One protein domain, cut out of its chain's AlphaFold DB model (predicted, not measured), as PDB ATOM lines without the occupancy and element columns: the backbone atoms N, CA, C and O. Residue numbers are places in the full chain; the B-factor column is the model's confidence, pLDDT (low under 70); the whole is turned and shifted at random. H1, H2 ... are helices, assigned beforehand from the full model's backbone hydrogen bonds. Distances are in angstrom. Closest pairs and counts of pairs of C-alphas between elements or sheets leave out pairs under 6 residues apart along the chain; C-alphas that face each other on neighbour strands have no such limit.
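This is residues 102 to 158 of the 169 residues of the protein "GFO_IDH_MocA domain-containing protein" of bacterium TMED15 (UniProt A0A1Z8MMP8). With little regular structure, the chain here makes an open rod: helix H1 stands at one end, and the link after it turns at residues 115 to 120 and runs back past H1 without contact to loops at the other end, which hold the short helix H2. The 57 printed residues have two named helices, H1 then H2, and no named strand; the class is all helix, with 14 residues in named elements. It is only just extended, close to loose, with a radius of gyration of the C-alphas of 15.8 A and spans of 46 by 19 by 17 A.

H1, residues 105 to 114, and H2, residues 140 to 143, are apart. Residues 103 to 110, of which 105 to 110 belong to H1, stand free, as do residues 112 to 127, of which 112 to 114 belong to H1. In H1 every O i to N i+4 pair is within hydrogen-bond range; H2 is too short for such a pair, and its 1 O i to N i+3 pair is within range.

H1 spans 14.0 A from C-alpha 105 at (218.807, 163.500, 213.384) to C-alpha 114. H2 spans 5.3 A and ends at C-alpha 143, (233.464, 142.895, 223.401).

The C-alphas farthest apart, Lys 118 and Asn 142, are 46.1 A apart. The printed part has no cut, and the 25-residue link from H1 to H2 is long. Residues 126 to 140 and 145 to 158 have pLDDT under 70.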
ATOM      1  N   ARG A 102     211.661 158.719 213.672       83.62
ATOM      2  CA  ARG A 102     211.246 160.024 213.104       83.62
ATOM      3  C   ARG A 102     211.972 161.206 213.758       83.62
ATOM      4  O   ARG A 102     212.096 162.261 213.143       83.62
ATOM      5  N   TYR A 103     212.449 161.022 214.987       85.50
ATOM      6  CA  TYR A 103     213.158 162.033 215.770       85.50
ATOM      7  C   TYR A 103     214.682 161.870 215.726       85.50
ATOM      8  O   TYR A 103     215.401 162.685 216.292       85.50
ATOM      9  N   ASP A 104     215.188 160.844 215.040       83.62
ATOM     10  CA  ASP A 104     216.621 160.650 214.859       83.62
ATOM     11  C   ASP A 104     217.175 161.704 213.872       83.62
ATOM     12  O   ASP A 104     216.639 161.837 212.761       83.62
ATOM     13  N   PRO A 105     218.251 162.438 214.225       84.06
ATOM     14  CA  PRO A 105     218.807 163.500 213.384       84.06
ATOM     15  C   PRO A 105     219.142 163.063 211.953       84.06
ATOM     16  O   PRO A 105     219.009 163.854 211.020       84.06
ATOM     17  N   ARG A 106     219.532 161.797 211.743       82.56
ATOM     18  CA  ARG A 106     219.861 161.258 210.412       82.56
ATOM     19  C   ARG A 106     218.626 161.206 209.519       82.56
ATOM     20  O   ARG A 106     218.696 161.535 208.335       82.56
ATOM     21  N   TYR A 107     217.489 160.818 210.087       85.44
ATOM     22  CA  TYR A 107     216.221 160.745 209.370       85.44
ATOM     23  C   TYR A 107     215.606 162.120 209.152       85.44
ATOM     24  O   TYR A 107     215.056 162.359 208.080       85.44
ATOM     25  N   GLN A 108     215.746 163.037 210.111       89.19
ATOM     26  CA  GLN A 108     215.352 164.433 209.915       89.19
ATOM     27  C   GLN A 108     216.170 165.081 208.793       89.19
ATOM     28  O   GLN A 108     215.600 165.673 207.882       89.19
ATOM     29  N   ALA A 109     217.494 164.895 208.787       89.69
ATOM     30  CA  ALA A 109     218.359 165.389 207.718       89.69
ATOM     31  C   ALA A 109     217.976 164.797 206.353       89.69
ATOM     32  O   ALA A 109     217.890 165.526 205.362       89.69
ATOM     33  N   ALA A 110     217.683 163.493 206.296       88.62
ATOM     34  CA  ALA A 110     217.189 162.854 205.081       88.62
ATOM     35  C   ALA A 110     215.838 163.439 204.632       88.62
ATOM     36  O   ALA A 110     215.666 163.736 203.453       88.62
ATOM     37  N   GLN A 111     214.893 163.649 205.552       89.50
ATOM     38  CA  GLN A 111     213.582 164.230 205.256       89.50
ATOM     39  C   GLN A 111     213.708 165.664 204.718       89.50
ATOM     40  O   GLN A 111     213.139 165.958 203.664       89.50
ATOM     41  N   ILE A 112     214.533 166.507 205.347       93.31
ATOM     42  CA  ILE A 112     214.840 167.872 204.888       93.31
ATOM     43  C   ILE A 112     215.486 167.846 203.498       93.31
ATOM     44  O   ILE A 112     215.069 168.579 202.601       93.31
ATOM     45  N   PHE A 113     216.482 166.985 203.279       91.19
ATOM     46  CA  PHE A 113     217.163 166.869 201.987       91.19
ATOM     47  C   PHE A 113     216.214 166.439 200.857       91.19
ATOM     48  O   PHE A 113     216.359 166.872 199.708       91.19
ATOM     49  N   LEU A 114     215.240 165.584 201.170       90.75
ATOM     50  CA  LEU A 114     214.311 165.003 200.203       90.75
ATOM     51  C   LEU A 114     213.043 165.839 199.971       90.75
ATOM     52  O   LEU A 114     212.348 165.575 198.992       90.75
ATOM     53  N   GLN A 115     212.746 166.848 200.799       92.50
ATOM     54  CA  GLN A 115     211.444 167.538 200.813       92.50
ATOM     55  C   GLN A 115     210.997 168.110 199.452       92.50
ATOM     56  O   GLN A 115     209.811 168.086 199.132       92.50
ATOM     57  N   ASN A 116     211.948 168.545 198.618       93.19
ATOM     58  CA  ASN A 116     211.699 169.146 197.299       93.19
ATOM     59  C   ASN A 116     212.118 168.238 196.131       93.19
ATOM     60  O   ASN A 116     212.317 168.706 195.011       93.19
ATOM     61  N   LYS A 117     212.320 166.940 196.380       91.75
ATOM     62  CA  LYS A 117     212.793 165.986 195.374       91.75
ATOM     63  C   LYS A 117     211.697 164.974 195.058       91.75
ATOM     64  O   LYS A 117     211.090 164.389 195.951       91.75
ATOM     65  N   LYS A 118     211.479 164.705 193.768       92.50
ATOM     66  CA  LYS A 118     210.678 163.555 193.337       92.50
ATOM     67  C   LYS A 118     211.548 162.303 193.424       92.50
ATOM     68  O   LYS A 118     212.422 162.090 192.588       92.50
ATOM     69  N   LEU A 119     211.327 161.494 194.454       86.62
ATOM     70  CA  LEU A 119     212.062 160.252 194.654       86.62
ATOM     71  C   LEU A 119     211.550 159.177 193.682       86.62
ATOM     72  O   LEU A 119     210.386 158.794 193.747       86.62
ATOM     73  N   VAL A 120     212.412 158.706 192.777       91.44
ATOM     74  CA  VAL A 120     212.093 157.616 191.830       91.44
ATOM     75  C   VAL A 120     212.679 156.285 192.306       91.44
ATOM     76  O   VAL A 120     212.040 155.246 192.193       91.44
ATOM     77  N   MET A 121     213.883 156.319 192.883       88.06
ATOM     78  CA  MET A 121     214.571 155.168 193.465       88.06
ATOM     79  C   MET A 121     215.468 155.648 194.608       88.06
ATOM     80  O   MET A 121     216.053 156.728 194.530       88.06
ATOM     81  N   MET A 122     215.591 154.839 195.659       81.38
ATOM     82  CA  MET A 122     216.510 155.075 196.768       81.38
ATOM     83  C   MET A 122     217.342 153.819 197.003       81.38
ATOM     84  O   MET A 122     216.801 152.718 197.077       81.38
ATOM     85  N   ARG A 123     218.652 153.999 197.163       81.88
ATOM     86  CA  ARG A 123     219.545 152.968 197.687       81.88
ATOM     87  C   ARG A 123     220.013 153.410 199.064       81.88
ATOM     88  O   ARG A 123     220.613 154.470 199.194       81.88
ATOM     89  N   ILE A 124     219.749 152.583 200.065       73.75
ATOM     90  CA  ILE A 124     220.246 152.783 201.424       73.75
ATOM     91  C   ILE A 124     221.376 151.780 201.628       73.75
ATOM     92  O   ILE A 124     221.178 150.578 201.460       73.75
ATOM     93  N   ILE A 125     222.564 152.278 201.950       75.88
ATOM     94  CA  ILE A 125     223.687 151.455 202.396       75.88
ATOM     95  C   ILE A 125     223.907 151.823 203.855       75.88
ATOM     96  O   ILE A 125     224.225 152.971 204.159       75.88
ATOM     97  N   HIS A 126     223.682 150.865 204.746       67.69
ATOM     98  CA  HIS A 126     223.906 151.043 206.172       67.69
ATOM     99  C   HIS A 126     225.132 150.222 206.562       67.69
ATOM    100  O   HIS A 126     225.128 149.003 206.420       67.69
ATOM    101  N   ASN A 127     226.168 150.897 207.054       68.31
ATOM    102  CA  ASN A 127     227.319 150.248 207.670       68.31
ATOM    103  C   ASN A 127     227.122 150.277 209.186       68.31
ATOM    104  O   ASN A 127     227.600 151.184 209.859       68.31
ATOM    105  N   SER A 128     226.348 149.327 209.702       62.66
ATOM    106  CA  SER A 128     226.160 149.127 211.140       62.66
ATOM    107  C   SER A 128     226.377 147.672 211.493       62.66
ATOM    108  O   SER A 128     226.383 146.789 210.632       62.66
ATOM    109  N   THR A 129     226.487 147.415 212.789       58.34
ATOM    110  CA  THR A 129     226.280 146.077 213.322       58.34
ATOM    111  C   THR A 129     224.869 145.610 212.938       58.34
ATOM    112  O   THR A 129     223.878 146.335 213.091       58.34
ATOM    113  N   LEU A 130     224.778 144.420 212.336       49.41
ATOM    114  CA  LEU A 130     223.497 143.795 212.025       49.41
ATOM    115  C   LEU A 130     222.886 143.321 213.341       49.41
ATOM    116  O   LEU A 130     223.426 142.439 214.010       49.41
ATOM    117  N   GLU A 131     221.761 143.917 213.712       52.72
ATOM    118  CA  GLU A 131     221.070 143.562 214.939       52.72
ATOM    119  C   GLU A 131     220.307 142.249 214.726       52.72
ATOM    120  O   GLU A 131     219.254 142.201 214.092       52.72
ATOM    121  N   SER A 132     220.853 141.140 215.224       49.50
ATOM    122  CA  SER A 132     220.045 139.936 215.429       49.50
ATOM    123  C   SER A 132     219.112 140.175 216.619       49.50
ATOM    124  O   SER A 132     219.494 140.836 217.582       49.50
ATOM    125  N   HIS A 133     217.913 139.582 216.629       48.72
ATOM    126  CA  HIS A 133     217.021 139.620 217.803       48.72
ATOM    127  C   HIS A 133     217.707 139.118 219.095       48.72
ATOM    128  O   HIS A 133     217.227 139.393 220.195       48.72
ATOM    129  N   SER A 134     218.831 138.406 218.965       49.31
ATOM    130  CA  SER A 134     219.685 137.939 220.057       49.31
ATOM    131  C   SER A 134     220.635 138.994 220.636       49.31
ATOM    132  O   SER A 134     221.228 138.725 221.673       49.31
ATOM    133  N   VAL A 135     220.781 140.186 220.039       52.81
ATOM    134  CA  VAL A 135     221.737 141.218 220.502       52.81
ATOM    135  C   VAL A 135     221.400 141.746 221.899       52.81
ATOM    136  O   VAL A 135     222.298 142.017 222.686       52.81
ATOM    137  N   LYS A 136     220.119 141.736 222.291       56.88
ATOM    138  CA  LYS A 136     219.678 141.987 223.681       56.88
ATOM    139  C   LYS A 136     220.224 140.983 224.712       56.88
ATOM    140  O   LYS A 136     220.102 141.199 225.914       56.88
ATOM    141  N   HIS A 137     220.767 139.860 224.244       58.16
ATOM    142  CA  HIS A 137     221.409 138.823 225.050       58.16
ATOM    143  C   HIS A 137     222.924 138.759 224.822       58.16
ATOM    144  O   HIS A 137     223.583 137.925 225.442       58.16
ATOM    145  N   THR A 138     223.485 139.610 223.959       63.62
ATOM    146  CA  THR A 138     224.929 139.683 223.752       63.62
ATOM    147  C   THR A 138     225.568 140.358 224.967       63.62
ATOM    148  O   THR A 138     225.204 141.493 225.273       63.62
ATOM    149  N   PRO A 139     226.514 139.705 225.666       67.88
ATOM    150  CA  PRO A 139     227.274 140.343 226.735       67.88
ATOM    151  C   PRO A 139     228.251 141.340 226.105       67.88
ATOM    152  O   PRO A 139     229.350 140.973 225.683       67.88
ATOM    153  N   THR A 140     227.818 142.593 225.965       68.56
ATOM    154  CA  THR A 140     228.599 143.678 225.358       68.56
ATOM    155  C   THR A 140     229.907 143.911 226.107       68.56
ATOM    156  O   THR A 140     230.913 144.222 225.477       68.56
ATOM    157  N   GLU A 141     229.941 143.629 227.412       73.06
ATOM    158  CA  GLU A 141     231.141 143.653 228.251       73.06
ATOM    159  C   GLU A 141     232.289 142.777 227.713       73.06
ATOM    160  O   GLU A 141     233.453 143.170 227.782       73.06
ATOM    161  N   ASN A 142     231.980 141.636 227.085       76.12
ATOM    162  CA  ASN A 142     232.989 140.720 226.535       76.12
ATOM    163  C   ASN A 142     233.618 141.232 225.233       76.12
ATOM    164  O   ASN A 142     234.593 140.663 224.747       76.12
ATOM    165  N   LEU A 143     233.036 142.278 224.652       71.69
ATOM    166  CA  LEU A 143     233.464 142.895 223.401       71.69
ATOM    167  C   LEU A 143     234.006 144.320 223.626       71.69
ATOM    168  O   LEU A 143     234.333 144.999 222.660       71.69
ATOM    169  N   GLY A 144     234.115 144.770 224.885       75.25
ATOM    170  CA  GLY A 144     234.556 146.124 225.246       75.25
ATOM    171  C   GLY A 144     233.429 147.161 225.344       75.25
ATOM    172  O   GLY A 144     233.702 148.356 225.407       75.25
ATOM    173  N   GLY A 145     232.171 146.719 225.344       69.50
ATOM    174  CA  GLY A 145     230.985 147.563 225.474       69.50
ATOM    175  C   GLY A 145     230.486 147.736 226.910       69.50
ATOM    176  O   GLY A 145     231.003 147.114 227.840       69.50
ATOM    177  N   PRO A 146     229.463 148.582 227.117       64.25
ATOM    178  CA  PRO A 146     228.939 148.880 228.446       64.25
ATOM    179  C   PRO A 146     228.292 147.646 229.091       64.25
ATOM    180  O   PRO A 146     227.579 146.884 228.440       64.25
ATOM    181  N   SER A 147     228.512 147.468 230.394       66.56
ATOM    182  CA  SER A 147     228.045 146.305 231.170       66.56
ATOM    183  C   SER A 147     226.554 146.333 231.508       66.56
ATOM    184  O   SER A 147     225.977 145.306 231.857       66.56
ATOM    185  N   ASN A 148     225.906 147.496 231.397       59.31
ATOM    186  CA  ASN A 148     224.497 147.667 231.746       59.31
ATOM    187  C   ASN A 148     223.535 147.023 230.727       59.31
ATOM    188  O   ASN A 148     222.337 146.966 230.993       59.31
ATOM    189  N   ARG A 149     224.039 146.512 229.587       55.03
ATOM    190  CA  ARG A 149     223.274 145.836 228.510       55.03
ATOM    191  C   ARG A 149     222.073 146.642 228.009       55.03
ATOM    192  O   ARG A 149     221.167 146.104 227.368       55.03
ATOM    193  N   VAL A 150     222.056 147.942 228.289       54.91
ATOM    194  CA  VAL A 150     221.036 148.851 227.789       54.91
ATOM    195  C   VAL A 150     221.482 149.238 226.390       54.91
ATOM    196  O   VAL A 150     222.219 150.195 226.188       54.91
ATOM    197  N   TRP A 151     221.064 148.442 225.413       51.31
ATOM    198  CA  TRP A 151     221.396 148.629 223.998       51.31
ATOM    199  C   TRP A 151     220.977 150.009 223.453       51.31
ATOM    200  O   TRP A 151     221.574 150.503 222.505       51.31
ATOM    201  N   THR A 152     219.998 150.672 224.080       51.06
ATOM    202  CA  THR A 152     219.600 152.056 223.771       51.06
ATOM    203  C   THR A 152     220.449 153.126 224.464       51.06
ATOM    204  O   THR A 152     220.321 154.297 224.120       51.06
ATOM    205  N   ALA A 153     221.298 152.770 225.433       50.09
ATOM    206  CA  ALA A 153     222.087 153.730 226.211       50.09
ATOM    207  C   ALA A 153     223.395 154.144 225.525       50.09
ATOM    208  O   ALA A 153     223.962 155.171 225.887       50.09
ATOM    209  N   ASN A 154     223.881 153.372 224.546       55.66
ATOM    210  CA  ASN A 154     225.056 153.736 223.761       55.66
ATOM    211  C   ASN A 154     224.827 153.444 222.273       55.66
ATOM    212  O   ASN A 154     224.673 152.295 221.866       55.66
ATOM    213  N   PHE A 155     224.865 154.502 221.465       58.22
ATOM    214  CA  PHE A 155     224.690 154.439 220.019       58.22
ATOM    215  C   PHE A 155     225.733 153.555 219.316       58.22
ATOM    216  O   PHE A 155     225.402 152.877 218.349       58.22
ATOM    217  N   GLU A 156     226.968 153.505 219.828       56.78
ATOM    218  CA  GLU A 156     228.048 152.656 219.295       56.78
ATOM    219  C   GLU A 156     227.728 151.156 219.398       56.78
ATOM    220  O   GLU A 156     228.262 150.350 218.639       56.78
ATOM    221  N   TRP A 157     226.831 150.792 220.319       53.47
ATOM    222  CA  TRP A 157     226.418 149.416 220.605       53.47
ATOM    223  C   TRP A 157     224.967 149.130 220.216       53.47
ATOM    224  O   TRP A 157     224.528 147.983 220.295       53.47
ATOM    225  N   SER A 158     224.231 150.150 219.772       55.59
ATOM    226  CA  SER A 158     222.896 149.989 219.210       55.59
ATOM    227  C   SER A 158     223.008 149.470 217.780       55.59
ATOM    228  O   SER A 158     223.688 150.067 216.942       55.59
TER     229      SER A 158